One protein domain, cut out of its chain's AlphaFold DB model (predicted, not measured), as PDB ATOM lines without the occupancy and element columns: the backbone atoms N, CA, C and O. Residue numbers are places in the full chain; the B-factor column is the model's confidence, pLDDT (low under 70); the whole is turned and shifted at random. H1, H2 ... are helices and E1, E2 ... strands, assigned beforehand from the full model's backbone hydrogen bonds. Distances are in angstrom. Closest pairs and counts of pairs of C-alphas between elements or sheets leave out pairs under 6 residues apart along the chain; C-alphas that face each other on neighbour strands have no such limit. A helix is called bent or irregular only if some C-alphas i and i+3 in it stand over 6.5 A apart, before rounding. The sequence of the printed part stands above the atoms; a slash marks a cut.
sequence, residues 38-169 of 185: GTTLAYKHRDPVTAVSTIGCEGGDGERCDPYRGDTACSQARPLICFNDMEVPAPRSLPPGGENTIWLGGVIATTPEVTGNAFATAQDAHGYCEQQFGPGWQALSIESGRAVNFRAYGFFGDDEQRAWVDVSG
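AT A GLANCE: This is residues 38 to 169 of the 185 residues of an uncharacterized protein of Marinicauda algicola (UniProt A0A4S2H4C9). One strongly twisted sheet of seven strands curls round like a small barrel, folded at E4; its edge strands E5 and E8 run on into E6 and E9, which pair and close the ring. H1 packs on the outside, over E5 and E3. The printed part has 132 residues, with one named helix and nine named strands in the order E1 E2 E3 E4 H1 E5 E6 E7 E8 E9; under half of the residues are in named elements, and the class is mixed, helices and strands. The large sheet, E5 E3 E4 E7 E2 E1 E8, is mixed, and E6 and E9 are parallel. The whole is compact and rounded, with a radius of gyration of the C-alphas of 13.7 A and spans of 40 by 33 by 27 A.

HOW THE PARTS SIT: E1, residues 40 to 46, and E2, residues 52 to 56, form a hairpin, with N 54 and O 45 at 2.8 A. E3, residues 81 to 85, and E4, residues 101 to 110, form another, with N 82 and O 109 at 2.8 A. E4 bends by 95 degrees at residue 105. H1, residues 122 to 133, has every O i to N i+4 pair within hydrogen-bond range. E5, residues 137 to 139, is antiparallel to E3, with N 83 and O 138 at 2.8 A. H1 is on the sheet at a height of 6.3 A, over E5 and E3, and runs slantwise to the strands, at 44 degrees to E5 on the local plane; its closest C-alphas to E5 are those of His 126 and Gln 138, 4.2 A apart. E5 runs on into E6, residues 141 to 143, at 47 degrees. E7, residues 149 to 154, is parallel to E4, with N 108 and O 153 at 2.8 A, and antiparallel to E2, with N 150 and O 55 at 2.8 A. E8, residues 162 to 164, is antiparallel to E1, with N 163 and O 41 at 2.9 A. E1 is staggered, pairing with E8 over residues 40 to 42 and with E2 over 42 to 46. E8 runs on into E9, residues 166 to 168, at 58 degrees, and N 142 of E6 and O 166 of E9 are 2.9 A apart. In this folded sheet, bent back on itself, E5 and E3 face E7, E2, E1 and E8, with E4 as the hinge.

IN THESE COORDINATES: E1 begins at C-alpha 40, (-4.540, -86.531, 156.049), and is 18.0 A long. E4 is 19.9 A, H1 16.8 A and E7 15.1 A long. H1 begins at C-alpha 122, (4.576, -83.720, 144.665), and E9 ends at C-alpha 168, (7.110, -80.448, 153.309).

THE WHOLE: The C-alphas of Ser 75 and Arg 92, the two farthest apart, are 40.8 A apart. The printed part has no cut. The links E2 to E3, E3 to E4 and E4 to H1 are long. The mean pLDDT of the printed part is 90.5; residues 59 to 63 and 145 to 147 are under 70.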
ATOM      1  N   GLY A  38       0.755 -91.644 154.661       93.44
ATOM      2  CA  GLY A  38       0.777 -90.201 154.468       93.44
ATOM      3  C   GLY A  38      -0.102 -89.499 155.489       93.44
ATOM      4  O   GLY A  38      -0.846 -90.127 156.249       93.44
ATOM      5  N   THR A  39      -0.011 -88.179 155.493       93.75
ATOM      6  CA  THR A  39      -0.824 -87.328 156.358       93.75
ATOM      7  C   THR A  39      -2.159 -87.011 155.702       93.75
ATOM      8  O   THR A  39      -2.214 -86.701 154.509       93.75
ATOM      9  N   THR A  40      -3.235 -87.037 156.486       94.44
ATOM     10  CA  THR A  40      -4.540 -86.531 156.049       94.44
ATOM     11  C   THR A  40      -5.081 -85.484 157.008       94.44
ATOM     12  O   THR A  40      -5.030 -85.647 158.229       94.44
ATOM     13  N   LEU A  41      -5.645 -84.408 156.464       93.88
ATOM     14  CA  LEU A  41      -6.394 -83.434 157.257       93.88
ATOM     15  C   LEU A  41      -7.875 -83.793 157.241       93.88
ATOM     16  O   LEU A  41      -8.379 -84.348 156.266       93.88
ATOM     17  N   ALA A  42      -8.569 -83.447 158.317       92.25
ATOM     18  CA  ALA A  42     -10.004 -83.614 158.446       92.25
ATOM     19  C   ALA A  42     -10.734 -82.277 158.296       92.25
ATOM     20  O   ALA A  42     -10.191 -81.207 158.608       92.25
ATOM     21  N   TYR A  43     -11.995 -82.352 157.876       90.81
ATOM     22  CA  TYR A  43     -12.926 -81.245 158.041       90.81
ATOM     23  C   TYR A  43     -13.186 -80.973 159.527       90.81
ATOM     24  O   TYR A  43     -13.274 -81.896 160.339       90.81
ATOM     25  N   LYS A  44     -13.338 -79.695 159.892       88.00
ATOM     26  CA  LYS A  44     -13.779 -79.303 161.241       88.00
ATOM     27  C   LYS A  44     -15.096 -78.559 161.231       88.00
ATOM     28  O   LYS A  44     -15.986 -78.857 162.017       88.00
ATOM     29  N   HIS A  45     -15.158 -77.502 160.434       88.44
ATOM     30  CA  HIS A  45     -16.292 -76.594 160.422       88.44
ATOM     31  C   HIS A  45     -16.215 -75.668 159.215       88.44
ATOM     32  O   HIS A  45     -15.128 -75.262 158.804       88.44
ATOM     33  N   ARG A  46     -17.375 -75.248 158.715       90.88
ATOM     34  CA  ARG A  46     -17.518 -74.186 157.729       90.88
ATOM     35  C   ARG A  46     -18.371 -73.075 158.304       90.88
ATOM     36  O   ARG A  46     -19.526 -73.298 158.662       90.88
ATOM     37  N   ASP A  47     -17.809 -71.877 158.326       91.50
ATOM     38  CA  ASP A  47     -18.521 -70.689 158.761       91.50
ATOM     39  C   ASP A  47     -19.660 -70.390 157.764       91.50
ATOM     40  O   ASP A  47     -19.397 -70.189 156.570       91.50
ATOM     41  N   PRO A  48     -20.932 -70.380 158.204       89.94
ATOM     42  CA  PRO A  48     -22.077 -70.293 157.298       89.94
ATOM     43  C   PRO A  48     -22.256 -68.902 156.677       89.94
ATOM     44  O   PRO A  48     -23.016 -68.760 155.722       89.94
ATOM     45  N   VAL A  49     -21.585 -67.873 157.207       90.88
ATOM     46  CA  VAL A  49     -21.705 -66.487 156.733       90.88
ATOM     47  C   VAL A  49     -20.613 -66.172 155.718       90.88
ATOM     48  O   VAL A  49     -20.871 -65.586 154.671       90.88
ATOM     49  N   THR A  50     -19.381 -66.559 156.030       92.50
ATOM     50  CA  THR A  50     -18.188 -66.254 155.232       92.50
ATOM     51  C   THR A  50     -17.815 -67.367 154.263       92.50
ATOM     52  O   THR A  50     -16.953 -67.164 153.411       92.50
ATOM     53  N   ALA A  51     -18.441 -68.541 154.395       92.38
ATOM     54  CA  ALA A  51     -18.126 -69.752 153.646       92.38
ATOM     55  C   ALA A  51     -16.671 -70.234 153.810       92.38
ATOM     56  O   ALA A  51     -16.199 -71.032 152.994       92.38
ATOM     57  N   VAL A  52     -15.978 -69.776 154.860       95.25
ATOM     58  CA  VAL A  52     -14.625 -70.208 155.220       95.25
ATOM     59  C   VAL A  52     -14.685 -71.594 155.841       95.25
ATOM     60  O   VAL A  52     -15.379 -71.805 156.834       95.25
ATOM     61  N   SER A  53     -13.921 -72.523 155.283       94.31
ATOM     62  CA  SER A  53     -13.727 -73.854 155.845       94.31
ATOM     63  C   SER A  53     -12.502 -73.859 156.756       94.31
ATOM     64  O   SER A  53     -11.463 -73.295 156.421       94.31
ATOM     65  N   THR A  54     -12.636 -74.495 157.917       93.12
ATOM     66  CA  THR A  54     -11.530 -74.861 158.803       93.12
ATOM     67  C   THR A  54     -11.265 -76.350 158.642       93.12
ATOM     68  O   THR A  54     -12.167 -77.168 158.832       93.12
ATOM     69  N   ILE A  55     -10.020 -76.682 158.322       93.25
ATOM     70  CA  ILE A  55      -9.510 -78.047 158.185       93.25
ATOM     71  C   ILE A  55      -8.324 -78.219 159.128       93.25
ATOM     72  O   ILE A  55      -7.692 -77.230 159.505       93.25
ATOM     73  N   GLY A  56      -7.999 -79.439 159.535       91.50
ATOM     74  CA  GLY A  56      -6.876 -79.631 160.446       91.50
ATOM     75  C   GLY A  56      -6.643 -81.067 160.874       91.50
ATOM     76  O   GLY A  56      -7.339 -81.980 160.444       91.50
ATOM     77  N   CYS A  57      -5.659 -81.253 161.754       86.25
ATOM     78  CA  CYS A  57      -5.329 -82.572 162.302       86.25
ATOM     79  C   CYS A  57      -6.416 -83.146 163.214       86.25
ATOM     80  O   CYS A  57      -6.453 -84.353 163.424       86.25
ATOM     81  N   GLU A  58      -7.217 -82.286 163.836       77.06
ATOM     82  CA  GLU A  58      -8.271 -82.674 164.771       77.06
ATOM     83  C   GLU A  58      -9.617 -82.496 164.066       77.06
ATOM     84  O   GLU A  58      -9.942 -81.364 163.729       77.06
ATOM     85  N   GLY A  59     -10.393 -83.557 163.856       63.47
ATOM     86  CA  GLY A  59     -11.672 -83.530 163.131       63.47
ATOM     87  C   GLY A  59     -11.997 -84.906 162.540       63.47
ATOM     88  O   GLY A  59     -11.162 -85.804 162.625       63.47
ATOM     89  N   GLY A  60     -13.184 -85.079 161.953       60.81
ATOM     90  CA  GLY A  60     -13.603 -86.343 161.331       60.81
ATOM     91  C   GLY A  60     -13.802 -87.501 162.320       60.81
ATOM     92  O   GLY A  60     -14.445 -87.339 163.356       60.81
ATOM     93  N   ASP A  61     -13.218 -88.662 162.010       60.91
ATOM     94  CA  ASP A  61     -13.291 -89.928 162.768       60.91
ATOM     95  C   ASP A  61     -12.638 -89.910 164.166       60.91
ATOM     96  O   ASP A  61     -12.684 -90.901 164.898       60.91
ATOM     97  N   GLY A  62     -12.056 -88.778 164.569       59.12
ATOM     98  CA  GLY A  62     -11.468 -88.579 165.891       59.12
ATOM     99  C   GLY A  62      -9.991 -88.965 165.994       59.12
ATOM    100  O   GLY A  62      -9.381 -88.700 167.032       59.12
ATOM    101  N   GLU A  63      -9.384 -89.520 164.940       68.31
ATOM    102  CA  GLU A  63      -7.940 -89.767 164.906       68.31
ATOM    103  C   GLU A  63      -7.172 -88.474 164.599       68.31
ATOM    104  O   GLU A  63      -7.499 -87.706 163.689       68.31
ATOM    105  N   ARG A  64      -6.127 -88.194 165.384       82.81
ATOM    106  CA  ARG A  64      -5.278 -87.021 165.160       82.81
ATOM    107  C   ARG A  64      -4.346 -87.297 163.980       82.81
ATOM    108  O   ARG A  64      -3.715 -88.347 163.947       82.81
ATOM    109  N   CYS A  65      -4.226 -86.342 163.060       87.81
ATOM    110  CA  CYS A  65      -3.238 -86.449 161.987       87.81
ATOM    111  C   CYS A  65      -1.797 -86.426 162.520       87.81
ATOM    112  O   CYS A  65      -1.535 -85.825 163.568       87.81
ATOM    113  N   ASP A  66      -0.873 -87.080 161.811       88.25
ATOM    114  CA  ASP A  66       0.549 -87.138 162.173       88.25
ATOM    115  C   ASP A  66       1.409 -86.676 160.983       88.25
ATOM    116  O   ASP A  66       1.800 -87.502 160.159       88.25
ATOM    117  N   PRO A  67       1.747 -85.373 160.888       88.31
ATOM    118  CA  PRO A  67       2.570 -84.845 159.800       88.31
ATOM    119  C   PRO A  67       4.012 -85.371 159.799       88.31
ATOM    120  O   PRO A  67       4.729 -85.149 158.829       88.31
ATOM    121  N   TYR A  68       4.462 -86.046 160.861       86.31
ATOM    122  CA  TYR A  68       5.822 -86.574 160.963       86.31
ATOM    123  C   TYR A  68       5.917 -88.040 160.537       86.31
ATOM    124  O   TYR A  68       6.935 -88.446 159.981       86.31
ATOM    125  N   ARG A  69       4.888 -88.850 160.817       88.00
ATOM    126  CA  ARG A  69       4.889 -90.304 160.547       88.00
ATOM    127  C   ARG A  69       3.803 -90.771 159.585       88.00
ATOM    128  O   ARG A  69       3.862 -91.908 159.124       88.00
ATOM    129  N   GLY A  70       2.833 -89.915 159.295       91.38
ATOM    130  CA  GLY A  70       1.645 -90.240 158.529       91.38
ATOM    131  C   GLY A  70       0.609 -90.957 159.389       91.38
ATOM    132  O   GLY A  70       0.919 -91.799 160.234       91.38
ATOM    133  N   ASP A  71      -0.656 -90.647 159.144       91.69
ATOM    134  CA  ASP A  71      -1.800 -91.212 159.862       91.69
ATOM    135  C   ASP A  71      -2.621 -92.175 159.002       91.69
ATOM    136  O   ASP A  71      -3.327 -93.010 159.553       91.69
ATOM    137  N   THR A  72      -2.474 -92.159 157.678       93.12
ATOM    138  CA  THR A  72      -3.323 -92.943 156.771       93.12
ATOM    139  C   THR A  72      -2.474 -93.751 155.799       93.12
ATOM    140  O   THR A  72      -1.532 -93.226 155.217       93.12
ATOM    141  N   ALA A  73      -2.800 -95.033 155.600       94.75
ATOM    142  CA  ALA A  73      -2.073 -95.899 154.670       94.75
ATOM    143  C   ALA A  73      -2.172 -95.371 153.230       94.75
ATOM    144  O   ALA A  73      -3.270 -95.094 152.750       94.75
ATOM    145  N   CYS A  74      -1.056 -95.290 152.506       95.38
ATOM    146  CA  CYS A  74      -1.036 -94.686 151.167       95.38
ATOM    147  C   CYS A  74      -1.809 -95.467 150.096       95.38
ATOM    148  O   CYS A  74      -2.102 -94.931 149.030       95.38
ATOM    149  N   SER A  75      -2.168 -96.722 150.377       95.12
ATOM    150  CA  SER A  75      -3.058 -97.536 149.546       95.12
ATOM    151  C   SER A  75      -4.542 -97.214 149.740       95.12
ATOM    152  O   SER A  75      -5.372 -97.693 148.968       95.12
ATOM    153  N   GLN A  76      -4.900 -96.436 150.763       95.56
ATOM    154  CA  GLN A  76      -6.277 -96.050 151.026       95.56
ATOM    155  C   GLN A  76      -6.717 -94.960 150.046       95.56
ATOM    156  O   GLN A  76      -6.001 -93.990 149.820       95.56
ATOM    157  N   ALA A  77      -7.902 -95.112 149.456       96.44
ATOM    158  CA  ALA A  77      -8.480 -94.070 148.618       96.44
ATOM    159  C   ALA A  77      -9.024 -92.951 149.516       96.44
ATOM    160  O   ALA A  77      -9.821 -93.214 150.418       96.44
ATOM    161  N   ARG A  78      -8.556 -91.721 149.302       96.25
ATOM    162  CA  ARG A  78      -9.052 -90.503 149.955       96.25
ATOM    163  C   ARG A  78      -9.003 -89.347 148.955       96.25
ATOM    164  O   ARG A  78      -8.175 -89.368 148.046       96.25
ATOM    165  N   PRO A  79      -9.859 -88.331 149.081       97.12
ATOM    166  CA  PRO A  79      -9.733 -87.117 148.282       97.12
ATOM    167  C   PRO A  79      -8.374 -86.439 148.488       97.12
ATOM    168  O   PRO A  79      -7.785 -86.566 149.560       97.12
ATOM    169  N   LEU A  80      -7.883 -85.696 147.498       97.69
ATOM    170  CA  LEU A  80      -6.732 -84.800 147.639       97.69
ATOM    171  C   LEU A  80      -7.228 -83.377 147.900       97.69
ATOM    172  O   LEU A  80      -8.164 -82.918 147.241       97.69
ATOM    173  N   ILE A  81      -6.606 -82.672 148.846       97.50
ATOM    174  CA  ILE A  81      -6.888 -81.254 149.074       97.50
ATOM    175  C   ILE A  81      -6.118 -80.449 148.039       97.50
ATOM    176  O   ILE A  81      -4.889 -80.429 148.044       97.50
ATOM    177  N   CYS A  82      -6.848 -79.753 147.183       97.88
ATOM    178  CA  CYS A  82      -6.300 -78.803 146.234       97.88
ATOM    179  C   CYS A  82      -6.537 -77.382 146.734       97.88
ATOM    180  O   CYS A  82      -7.562 -77.075 147.346       97.88
ATOM    181  N   PHE A  83      -5.581 -76.511 146.456       98.12
ATOM    182  CA  PHE A  83      -5.560 -75.122 146.865       98.12
ATOM    183  C   PHE A  83      -5.224 -74.237 145.668       98.12
ATOM    184  O   PHE A  83      -4.347 -74.561 144.867       98.12
ATOM    185  N   ASN A  84      -5.928 -73.118 145.568       97.88
ATOM    186  CA  ASN A  84      -5.620 -72.036 144.650       97.88
ATOM    187  C   ASN A  84      -5.322 -70.793 145.484       97.88
ATOM    188  O   ASN A  84      -6.212 -70.286 146.181       97.88
ATOM    189  N   ASP A  85      -4.064 -70.357 145.452       96.75
ATOM    190  CA  ASP A  85      -3.654 -69.140 146.137       96.75
ATOM    191  C   ASP A  85      -4.180 -67.926 145.377       96.75
ATOM    192  O   ASP A  85      -3.934 -67.752 144.185       96.75
ATOM    193  N   MET A  86      -4.929 -67.088 146.083       96.19
ATOM    194  CA  MET A  86      -5.510 -65.873 145.524       96.19
ATOM    195  C   MET A  86      -4.997 -64.616 146.229       96.19
ATOM    196  O   MET A  86      -5.480 -63.525 145.924       96.19
ATOM    197  N   GLU A  87      -4.086 -64.760 147.198       95.50
ATOM    198  CA  GLU A  87      -3.564 -63.678 148.040       95.50
ATOM    199  C   GLU A  87      -4.670 -62.811 148.682       95.50
ATOM    200  O   GLU A  87      -4.506 -61.616 148.946       95.50
ATOM    201  N   VAL A  88      -5.842 -63.402 148.944       95.19
ATOM    202  CA  VAL A  88      -6.988 -62.679 149.500       95.19
ATOM    203  C   VAL A  88      -6.904 -62.612 151.026       95.19
ATOM    204  O   VAL A  88      -6.595 -63.607 151.685       95.19
ATOM    205  N   PRO A  89      -7.228 -61.465 151.646       94.94
ATOM    206  CA  PRO A  89      -7.257 -61.369 153.097       94.94
ATOM    207  C   PRO A  89      -8.407 -62.197 153.686       94.94
ATOM    208  O   PRO A  89      -9.447 -62.408 153.051       94.94
ATOM    209  N   ALA A  90      -8.246 -62.606 154.946       94.81
ATOM    210  CA  ALA A  90      -9.330 -63.212 155.706       94.81
ATOM    211  C   ALA A  90     -10.533 -62.246 155.787       94.81
ATOM    212  O   ALA A  90     -10.333 -61.030 155.933       94.81
ATOM    213  N   PRO A  91     -11.783 -62.746 155.733       94.25
ATOM    214  CA  PRO A  91     -12.955 -61.906 155.937       94.25
ATOM    215  C   PRO A  91     -12.874 -61.184 157.282       94.25
ATOM    216  O   PRO A  91     -12.607 -61.803 158.308       94.25
ATOM    217  N   ARG A  92     -13.191 -59.886 157.317       93.88
ATOM    218  CA  ARG A  92     -13.196 -59.113 158.575       93.88
ATOM    219  C   ARG A  92     -14.207 -59.634 159.600       93.88
ATOM    220  O   ARG A  92     -14.041 -59.402 160.789       93.88
ATOM    221  N   SER A  93     -15.265 -60.286 159.125       91.94
ATOM    222  CA  SER A  93     -16.290 -60.917 159.955       91.94
ATOM    223  C   SER A  93     -15.889 -62.302 160.455       91.94
ATOM    224  O   SER A  93     -16.594 -62.844 161.300       91.94
ATOM    225  N   LEU A  94     -14.799 -62.885 159.937       91.12
ATOM    226  CA  LEU A  94     -14.301 -64.169 160.406       91.12
ATOM    227  C   LEU A  94     -13.737 -63.977 161.820       91.12
ATOM    228  O   LEU A  94     -12.814 -63.173 161.997       91.12
ATOM    229  N   PRO A  95     -14.247 -64.696 162.832       88.50
ATOM    230  CA  PRO A  95     -13.702 -64.607 164.175       88.50
ATOM    231  C   PRO A  95     -12.207 -64.955 164.180       88.50
ATOM    232  O   PRO A  95     -11.795 -65.867 163.444       88.50
ATOM    233  N   PRO A  96     -11.392 -64.287 165.022       83.50
ATOM    234  CA  PRO A  96      -9.990 -64.646 165.186       83.50
ATOM    235  C   PRO A  96      -9.836 -66.156 165.391       83.50
ATOM    236  O   PRO A  96     -10.617 -66.790 166.107       83.50
ATOM    237  N   GLY A  97      -8.865 -66.756 164.705       79.12
ATOM    238  CA  GLY A  97      -8.477 -68.136 164.985       79.12
ATOM    239  C   GLY A  97      -7.838 -68.248 166.369       79.12
ATOM    240  O   GLY A  97      -7.359 -67.257 166.916       79.12
ATOM    241  N   GLY A  98      -7.814 -69.459 166.931       79.69
ATOM    242  CA  GLY A  98      -6.920 -69.745 168.058       79.69
ATOM    243  C   GLY A  98      -5.451 -69.695 167.619       79.69
ATOM    244  O   GLY A  98      -5.171 -69.682 166.420       79.69
ATOM    245  N   GLU A  99      -4.521 -69.744 168.577       74.25
ATOM    246  CA  GLU A  99      -3.068 -69.572 168.360       74.25
ATOM    247  C   GLU A  99      -2.459 -70.520 167.307       74.25
ATOM    248  O   GLU A  99      -1.443 -70.194 166.706       74.25
ATOM    249  N   ASN A 100      -3.114 -71.648 167.012       84.06
ATOM    250  CA  ASN A 100      -2.651 -72.657 166.053       84.06
ATOM    251  C   ASN A 100      -3.507 -72.731 164.773       84.06
ATOM    252  O   ASN A 100      -3.754 -73.825 164.254       84.06
ATOM    253  N   THR A 101      -4.039 -71.594 164.313       90.31
ATOM    254  CA  THR A 101      -4.863 -71.505 163.096       90.31
ATOM    255  C   THR A 101      -4.256 -70.539 162.088       90.31
ATOM    256  O   THR A 101      -4.104 -69.357 162.388       90.31
ATOM    257  N   ILE A 102      -3.981 -71.018 160.875       92.19
ATOM    258  CA  ILE A 102      -3.416 -70.206 159.789       92.19
ATOM    259  C   ILE A 102      -4.493 -69.877 158.750       92.19
ATOM    260  O   ILE A 102      -5.275 -70.740 158.357       92.19
ATOM    261  N   TRP A 103      -4.524 -68.623 158.295       94.31
ATOM    262  CA  TRP A 103      -5.260 -68.222 157.095       94.31
ATOM    263  C   TRP A 103      -4.396 -68.468 155.858       94.31
ATOM    264  O   TRP A 103      -3.284 -67.952 155.790       94.31
ATOM    265  N   LEU A 104      -4.908 -69.240 154.900       94.69
ATOM    266  CA  LEU A 104      -4.150 -69.661 153.720       94.69
ATOM    267  C   LEU A 104      -4.140 -68.633 152.583       94.69
ATOM    268  O   LEU A 104      -3.284 -68.728 151.722       94.69
ATOM    269  N   GLY A 105      -5.064 -67.667 152.548       95.19
ATOM    270  CA  GLY A 105      -5.057 -66.646 151.488       95.19
ATOM    271  C   GLY A 105      -5.797 -67.009 150.200       95.19
ATOM    272  O   GLY A 105      -5.746 -66.243 149.246       95.19
ATOM    273  N   GLY A 106      -6.525 -68.127 150.151       96.50
ATOM    274  CA  GLY A 106      -7.133 -68.593 148.901       96.50
ATOM    275  C   GLY A 106      -8.350 -69.496 149.071       96.50
ATOM    276  O   GLY A 106      -9.096 -69.390 150.052       96.50
ATOM    277  N   VAL A 107      -8.549 -70.376 148.089       97.19
ATOM    278  CA  VAL A 107      -9.682 -71.308 148.011       97.19
ATOM    279  C   VAL A 107      -9.178 -72.746 148.055       97.19
ATOM    280  O   VAL A 107      -8.226 -73.088 147.360       97.19
ATOM    281  N   ILE A 108      -9.841 -73.595 148.839       97.31
ATOM    282  CA  ILE A 108      -9.639 -75.045 148.835       97.31
ATOM    283  C   ILE A 108     -10.805 -75.778 148.169       97.31
ATOM    284  O   ILE A 108     -11.963 -75.348 148.239       97.31
ATOM    285  N   ALA A 109     -10.489 -76.919 147.572       96.69
ATOM    286  CA  ALA A 109     -11.434 -77.902 147.061       96.69
ATOM    287  C   ALA A 109     -10.860 -79.311 147.248       96.69
ATOM    288  O   ALA A 109      -9.647 -79.477 147.376       96.69
ATOM    289  N   THR A 110     -11.717 -80.325 147.254       97.12
ATOM    290  CA  THR A 110     -11.301 -81.731 147.311       97.12
ATOM    291  C   THR A 110     -11.658 -82.459 146.024       97.12
ATOM    292  O   THR A 110     -12.707 -82.228 145.423       97.12
ATOM    293  N   THR A 111     -10.748 -83.312 145.566       97.56
ATOM    294  CA  THR A 111     -10.917 -84.130 144.356       97.56
ATOM    295  C   THR A 111     -11.848 -85.326 144.607       97.56
ATOM    296  O   THR A 111     -12.190 -85.613 145.755       97.56
ATOM    297  N   PRO A 112     -12.207 -86.113 143.576       96.50
ATOM    298  CA  PRO A 112     -12.612 -87.502 143.786       96.50
ATOM    299  C   PRO A 112     -11.548 -88.298 144.561       96.50
ATOM    300  O   PRO A 112     -10.378 -87.903 144.614       96.50
ATOM    301  N   GLU A 113     -11.943 -89.424 145.157       96.94
ATOM    302  CA  GLU A 113     -11.018 -90.268 145.915       96.94
ATOM    303  C   GLU A 113      -9.891 -90.825 145.035       96.94
ATOM    304  O   GLU A 113     -10.121 -91.326 143.933       96.94
ATOM    305  N   VAL A 114      -8.667 -90.771 145.557       97.38
ATOM    306  CA  VAL A 114      -7.449 -91.265 144.918       97.38
ATOM    307  C   VAL A 114      -6.548 -91.903 145.978       97.38
ATOM    308  O   VAL A 114      -6.551 -91.504 147.145       97.38
ATOM    309  N   THR A 115      -5.800 -92.946 145.624       97.00
ATOM    310  CA  THR A 115      -4.823 -93.516 146.559       97.00
ATOM    311  C   THR A 115      -3.615 -92.593 146.655       97.00
ATOM    312  O   THR A 115      -3.174 -92.036 145.653       97.00
ATOM    313  N   GLY A 116      -3.057 -92.416 147.852       94.06
ATOM    314  CA  GLY A 116      -1.903 -91.531 148.036       94.06
ATOM    315  C   GLY A 116      -0.694 -91.957 147.196       94.06
ATOM    316  O   GLY A 116       0.027 -91.115 146.674       94.06
ATOM    317  N   ASN A 117      -0.514 -93.265 146.994       93.75
ATOM    318  CA  ASN A 117       0.541 -93.830 146.149       93.75
ATOM    319  C   ASN A 117       0.258 -93.761 144.633       93.75
ATOM    320  O   ASN A 117       1.002 -94.352 143.851       93.75
ATOM    321  N   ALA A 118      -0.814 -93.086 144.202       96.12
ATOM    322  CA  ALA A 118      -1.060 -92.814 142.785       96.12
ATOM    323  C   ALA A 118      -0.099 -91.755 142.215       96.12
ATOM    324  O   ALA A 118       0.037 -91.648 140.997       96.12
ATOM    325  N   PHE A 119       0.561 -90.983 143.082       95.56
ATOM    326  CA  PHE A 119       1.498 -89.925 142.718       95.56
ATOM    327  C   PHE A 119       2.929 -90.382 143.004       95.56
ATOM    328  O   PHE A 119       3.214 -90.876 144.095       95.56
ATOM    329  N   ALA A 120       3.842 -90.220 142.041       91.81
ATOM    330  CA  ALA A 120       5.253 -90.511 142.279       91.81
ATOM    331  C   ALA A 120       5.943 -89.325 142.968       91.81
ATOM    332  O   ALA A 120       6.806 -89.515 143.824       91.81
ATOM    333  N   THR A 121       5.535 -88.104 142.624       92.56
ATOM    334  CA  THR A 121       6.120 -86.847 143.100       92.56
ATOM    335  C   THR A 121       5.048 -85.851 143.539       92.56
ATOM    336  O   THR A 121       3.893 -85.932 143.117       92.56
ATOM    337  N   ALA A 122       5.439 -84.855 144.334       91.69
ATOM    338  CA  ALA A 122       4.576 -83.720 144.665       91.69
ATOM    339  C   ALA A 122       4.091 -82.976 143.409       91.69
ATOM    340  O   ALA A 122       2.932 -82.569 143.337       91.69
ATOM    341  N   GLN A 123       4.929 -82.889 142.370       94.19
ATOM    342  CA  GLN A 123       4.537 -82.299 141.091       94.19
ATOM    343  C   GLN A 123       3.397 -83.075 140.414       94.19
ATOM    344  O   GLN A 123       2.534 -82.451 139.798       94.19
ATOM    345  N   ASP A 124       3.339 -84.403 140.556       96.44
ATOM    346  CA  ASP A 124       2.220 -85.203 140.036       96.44
ATOM    347  C   ASP A 124       0.920 -84.894 140.788       96.44
ATOM    348  O   ASP A 124      -0.139 -84.767 140.170       96.44
ATOM    349  N   ALA A 125       0.997 -84.720 142.111       96.94
ATOM    350  CA  ALA A 125      -0.145 -84.323 142.932       96.94
ATOM    351  C   ALA A 125      -0.632 -82.905 142.573       96.94
ATOM    352  O   ALA A 125      -1.836 -82.681 142.423       96.94
ATOM    353  N   HIS A 126       0.281 -81.951 142.354       96.81
ATOM    354  CA  HIS A 126      -0.065 -80.623 141.837       96.81
ATOM    355  C   HIS A 126      -0.710 -80.712 140.449       96.81
ATOM    356  O   HIS A 126      -1.786 -80.156 140.238       96.81
ATOM    357  N   GLY A 127      -0.123 -81.484 139.531       98.00
ATOM    358  CA  GLY A 127      -0.669 -81.697 138.192       98.00
ATOM    359  C   GLY A 127      -2.048 -82.362 138.203       98.00
ATOM    360  O   GLY A 127      -2.870 -82.095 137.326       98.00
ATOM    361  N   TYR A 128      -2.346 -83.201 139.196       98.50
ATOM    362  CA  TYR A 128      -3.687 -83.747 139.387       98.50
ATOM    363  C   TYR A 128      -4.686 -82.667 139.820       98.50
ATOM    364  O   TYR A 128      -5.777 -82.597 139.257       98.50
ATOM    365  N   CYS A 129      -4.311 -81.772 140.736       98.56
ATOM    366  CA  CYS A 129      -5.148 -80.629 141.109       98.56
ATOM    367  C   CYS A 129      -5.438 -79.693 139.927       98.56
ATOM    368  O   CYS A 129      -6.595 -79.312 139.728       98.56
ATOM    369  N   GLU A 130      -4.434 -79.385 139.101       98.56
ATOM    370  CA  GLU A 130      -4.642 -78.596 137.881       98.56
ATOM    371  C   GLU A 130      -5.598 -79.286 136.902       98.56
ATOM    372  O   GLU A 130      -6.447 -78.634 136.295       98.56
ATOM    373  N   GLN A 131      -5.518 -80.613 136.765       98.44
ATOM    374  CA  GLN A 131      -6.443 -81.377 135.920       98.44
ATOM    375  C   GLN A 131      -7.887 -81.338 136.436       98.44
ATOM    376  O   GLN A 131      -8.814 -81.298 135.630       98.44
ATOM    377  N   GLN A 132      -8.092 -81.365 137.758       98.31
ATOM    378  CA  GLN A 132      -9.433 -81.350 138.350       98.31
ATOM    379  C   GLN A 132     -10.085 -79.963 138.302       98.31
ATOM    380  O   GLN A 132     -11.291 -79.862 138.076       98.31
ATOM    381  N   PHE A 133      -9.308 -78.899 138.520       97.94
ATOM    382  CA  PHE A 133      -9.861 -77.567 138.801       97.94
ATOM    383  C   PHE A 133      -9.352 -76.447 137.884       97.94
ATOM    384  O   PHE A 133      -9.871 -75.330 137.931       97.94
ATOM    385  N   GLY A 134      -8.389 -76.740 137.011       98.19
ATOM    386  CA  GLY A 134      -7.806 -75.804 136.054       98.19
ATOM    387  C   GLY A 134      -6.474 -75.193 136.512       98.19
ATOM    388  O   GLY A 134      -5.982 -75.494 137.598       98.19
ATOM    389  N   PRO A 135      -5.874 -74.318 135.683       97.94
ATOM    390  CA  PRO A 135      -4.563 -73.727 135.957       97.94
ATOM    391  C   PRO A 135      -4.491 -72.987 137.301       97.94
ATOM    392  O   PRO A 135      -5.434 -72.282 137.672       97.94
ATOM    393  N   GLY A 136      -3.355 -73.108 137.996       96.31
ATOM    394  CA  GLY A 136      -3.098 -72.437 139.280       96.31
ATOM    395  C   GLY A 136      -3.604 -73.190 140.515       96.31
ATOM    396  O   GLY A 136      -3.407 -72.728 141.636       96.31
ATOM    397  N   TRP A 137      -4.240 -74.348 140.330       98.38
ATOM    398  CA  TRP A 137      -4.584 -75.247 141.426       98.38
ATOM    399  C   TRP A 137      -3.458 -76.230 141.697       98.38
ATOM    400  O   TRP A 137      -3.009 -76.932 140.806       98.38
ATOM    401  N   GLN A 138      -3.071 -76.364 142.954       98.00
ATOM    402  CA  GLN A 138      -2.014 -77.276 143.368       98.00
ATOM    403  C   GLN A 138      -2.446 -78.060 144.601       98.00
ATOM    404  O   GLN A 138      -3.314 -77.607 145.344       98.00
ATOM    405  N   ALA A 139      -1.863 -79.237 144.839       97.31
ATOM    406  CA  ALA A 139      -2.026 -79.914 146.124       97.31
ATOM    407  C   ALA A 139      -1.676 -78.945 147.266       97.31
ATOM    408  O   ALA A 139      -0.655 -78.258 147.202       97.31
ATOM    409  N   LEU A 140      -2.537 -78.859 148.283       96.12
ATOM    410  CA  LEU A 140      -2.274 -78.038 149.458       96.12
ATOM    411  C   LEU A 140      -1.013 -78.566 150.143       96.12
ATOM    412  O   LEU A 140      -0.986 -79.731 150.537       96.12
ATOM    413  N   SER A 141      -0.012 -77.701 150.304       92.50
ATOM    414  CA  SER A 141       1.229 -78.021 151.007       92.50
ATOM    415  C   SER A 141       1.280 -77.324 152.359       92.50
ATOM    416  O   SER A 141       0.918 -76.151 152.490       92.50
ATOM    417  N   ILE A 142       1.703 -78.068 153.376       90.81
ATOM    418  CA  ILE A 142       1.895 -77.575 154.737       90.81
ATOM    419  C   ILE A 142       3.313 -77.896 155.213       90.81
ATOM    420  O   ILE A 142       3.887 -78.927 154.871       90.81
ATOM    421  N   GLU A 143       3.876 -77.025 156.047       84.25
ATOM    422  CA  GLU A 143       5.131 -77.315 156.743       84.25
ATOM    423  C   GLU A 143       4.864 -78.215 157.954       84.25
ATOM    424  O   GLU A 143       3.942 -77.962 158.745       84.25
ATOM    425  N   SER A 144       5.702 -79.236 158.148       72.25
ATOM    426  CA  SER A 144       5.653 -80.033 159.373       72.25
ATOM    427  C   SER A 144       5.868 -79.144 160.617       72.25
ATOM    428  O   SER A 144       6.775 -78.319 160.689       72.25
ATOM    429  N   GLY A 145       4.990 -79.269 161.620       62.81
ATOM    430  CA  GLY A 145       5.150 -78.618 162.931       62.81
ATOM    431  C   GLY A 145       4.682 -77.165 163.083       62.81
ATOM    432  O   GLY A 145       4.762 -76.643 164.194       62.81
ATOM    433  N   ARG A 146       4.171 -76.498 162.038       65.25
ATOM    434  CA  ARG A 146       3.770 -75.075 162.132       65.25
ATOM    435  C   ARG A 146       2.342 -74.815 162.612       65.25
ATOM    436  O   ARG A 146       2.117 -73.843 163.328       65.25
ATOM    437  N   ALA A 147       1.365 -75.628 162.209       67.06
ATOM    438  CA  ALA A 147      -0.040 -75.411 162.562       67.06
ATOM    439  C   ALA A 147      -0.848 -76.706 162.575       67.06
ATOM    440  O   ALA A 147      -0.569 -77.639 161.828       67.06
ATOM    441  N   VAL A 148      -1.889 -76.735 163.416       81.25
ATOM    442  CA  VAL A 148      -2.838 -77.858 163.487       81.25
ATOM    443  C   VAL A 148      -4.157 -77.573 162.771       81.25
ATOM    444  O   VAL A 148      -4.911 -78.512 162.533       81.25
ATOM    445  N   ASN A 149      -4.447 -76.307 162.438       90.75
ATOM    446  CA  ASN A 149      -5.638 -75.913 161.689       90.75
ATOM    447  C   ASN A 149      -5.307 -74.886 160.599       90.75
ATOM    448  O   ASN A 149      -4.511 -73.967 160.804       90.75
ATOM    449  N   PHE A 150      -6.019 -74.988 159.486       93.69
ATOM    450  CA  PHE A 150      -5.914 -74.105 158.336       93.69
ATOM    451  C   PHE A 150      -7.300 -73.611 157.937       93.69
ATOM    452  O   PHE A 150      -8.292 -74.335 158.053       93.69
ATOM    453  N   ARG A 151      -7.367 -72.361 157.487       94.94
ATOM    454  CA  ARG A 151      -8.593 -71.709 157.037       94.94
ATOM    455  C   ARG A 151      -8.417 -71.161 155.634       94.94
ATOM    456  O   ARG A 151      -7.445 -70.463 155.358       94.94
ATOM    457  N   ALA A 152      -9.398 -71.437 154.793       96.44
ATOM    458  CA  ALA A 152      -9.497 -70.933 153.432       96.44
ATOM    459  C   ALA A 152     -10.970 -70.820 153.038       96.44
ATOM    460  O   ALA A 152     -11.847 -71.404 153.680       96.44
ATOM    461  N   TYR A 153     -11.253 -70.091 151.966       96.56
ATOM    462  CA  TYR A 153     -12.560 -70.188 151.326       96.56
ATOM    463  C   TYR A 153     -12.747 -71.577 150.704       96.56
ATOM    464  O   TYR A 153     -11.777 -72.256 150.385       96.56
ATOM    465  N   GLY A 154     -13.994 -71.983 150.480       92.56
ATOM    466  CA  GLY A 154     -14.303 -73.172 149.680       92.56
ATOM    467  C   GLY A 154     -14.968 -74.292 150.466       92.56
ATOM    468  O   GLY A 154     -15.495 -74.083 151.563       92.56
ATOM    469  N   PHE A 155     -15.010 -75.470 149.852       87.19
ATOM    470  CA  PHE A 155     -15.735 -76.633 150.347       87.19
ATOM    471  C   PHE A 155     -14.805 -77.840 150.402       87.19
ATOM    472  O   PHE A 155     -14.119 -78.142 149.430       87.19
ATOM    473  N   PHE A 156     -14.788 -78.509 151.552       86.94
ATOM    474  CA  PHE A 156     -13.922 -79.658 151.793       86.94
ATOM    475  C   PHE A 156     -14.623 -80.995 151.545       86.94
ATOM    476  O   PHE A 156     -13.958 -81.966 151.209       86.94
ATOM    477  N   GLY A 157     -15.945 -81.056 151.693       83.94
ATOM    478  CA  GLY A 157     -16.679 -82.317 151.718       83.94
ATOM    479  C   GLY A 157     -17.634 -82.377 152.902       83.94
ATOM    480  O   GLY A 157     -18.075 -81.336 153.400       83.94
ATOM    481  N   ASP A 158     -17.953 -83.597 153.315       79.62
ATOM    482  CA  ASP A 158     -18.746 -83.875 154.510       79.62
ATOM    483  C   ASP A 158     -17.913 -83.830 155.807       79.62
ATOM    484  O   ASP A 158     -16.693 -83.636 155.792       79.62
ATOM    485  N   ASP A 159     -18.605 -83.970 156.939       72.75
ATOM    486  CA  ASP A 159     -18.037 -83.758 158.271       72.75
ATOM    487  C   ASP A 159     -17.111 -84.899 158.741       72.75
ATOM    488  O   ASP A 159     -16.352 -84.719 159.695       72.75
ATOM    489  N   GLU A 160     -17.142 -86.059 158.074       78.62
ATOM    490  CA  GLU A 160     -16.333 -87.244 158.409       78.62
ATOM    491  C   GLU A 160     -15.146 -87.437 157.451       78.62
ATOM    492  O   GLU A 160     -14.246 -88.242 157.709       78.62
ATOM    493  N   GLN A 161     -15.110 -86.681 156.353       84.88
ATOM    494  CA  GLN A 161     -14.087 -86.799 155.332       84.88
ATOM    495  C   GLN A 161     -12.696 -86.422 155.857       84.88
ATOM    496  O   GLN A 161     -12.480 -85.395 156.511       84.88
ATOM    497  N   ARG A 162     -11.715 -87.236 155.462       92.81
ATOM    498  CA  ARG A 162     -10.287 -86.924 155.527       92.81
ATOM    499  C   ARG A 162      -9.718 -86.889 154.122       92.81
ATOM    500  O   ARG A 162     -10.146 -87.669 153.270       92.81
ATOM    501  N   ALA A 163      -8.759 -86.009 153.886       95.50
ATOM    502  CA  ALA A 163      -8.171 -85.826 152.569       95.50
ATOM    503  C   ALA A 163      -6.648 -85.686 152.653       95.50
ATOM    504  O   ALA A 163      -6.113 -85.149 153.627       95.50
ATOM    505  N   TRP A 164      -5.967 -86.195 151.629       96.62
ATOM    506  CA  TRP A 164      -4.521 -86.115 151.476       96.62
ATOM    507  C   TRP A 164      -4.051 -84.662 151.443       96.62
ATOM    508  O   TRP A 164      -4.702 -83.798 150.852       96.62
ATOM    509  N   VAL A 165      -2.895 -84.415 152.052       95.31
ATOM    510  CA  VAL A 165      -2.196 -83.128 152.038       95.31
ATOM    511  C   VAL A 165      -0.725 -83.377 151.720       95.31
ATOM    512  O   VAL A 165      -0.175 -84.411 152.100       95.31
ATOM    513  N   ASP A 166      -0.087 -82.442 151.023       94.31
ATOM    514  CA  ASP A 166       1.363 -82.448 150.875       94.31
ATOM    515  C   ASP A 166       2.017 -81.910 152.155       94.31
ATOM    516  O   ASP A 166       1.570 -80.907 152.714       94.31
ATOM    517  N   VAL A 167       3.062 -82.581 152.644       90.88
ATOM    518  CA  VAL A 167       3.768 -82.173 153.866       90.88
ATOM    519  C   VAL A 167       5.248 -82.007 153.568       90.88
ATOM    520  O   VAL A 167       5.987 -82.990 153.477       90.88
ATOM    521  N   SER A 168       5.693 -80.756 153.476       84.88
ATOM    522  CA  SER A 168       7.110 -80.448 153.309       84.88
ATOM    523  C   SER A 168       7.896 -80.819 154.573       84.88
ATOM    524  O   SER A 168       7.498 -80.501 155.704       84.88
ATOM    525  N   GLY A 169       8.992 -81.560 154.380       81.50
ATOM    526  CA  GLY A 169       9.818 -82.111 155.457       81.50
ATOM    527  C   GLY A 169       9.111 -83.144 156.347       81.50
ATOM    528  O   GLY A 169       9.572 -83.392 157.461       81.50
TER     529      GLY A 169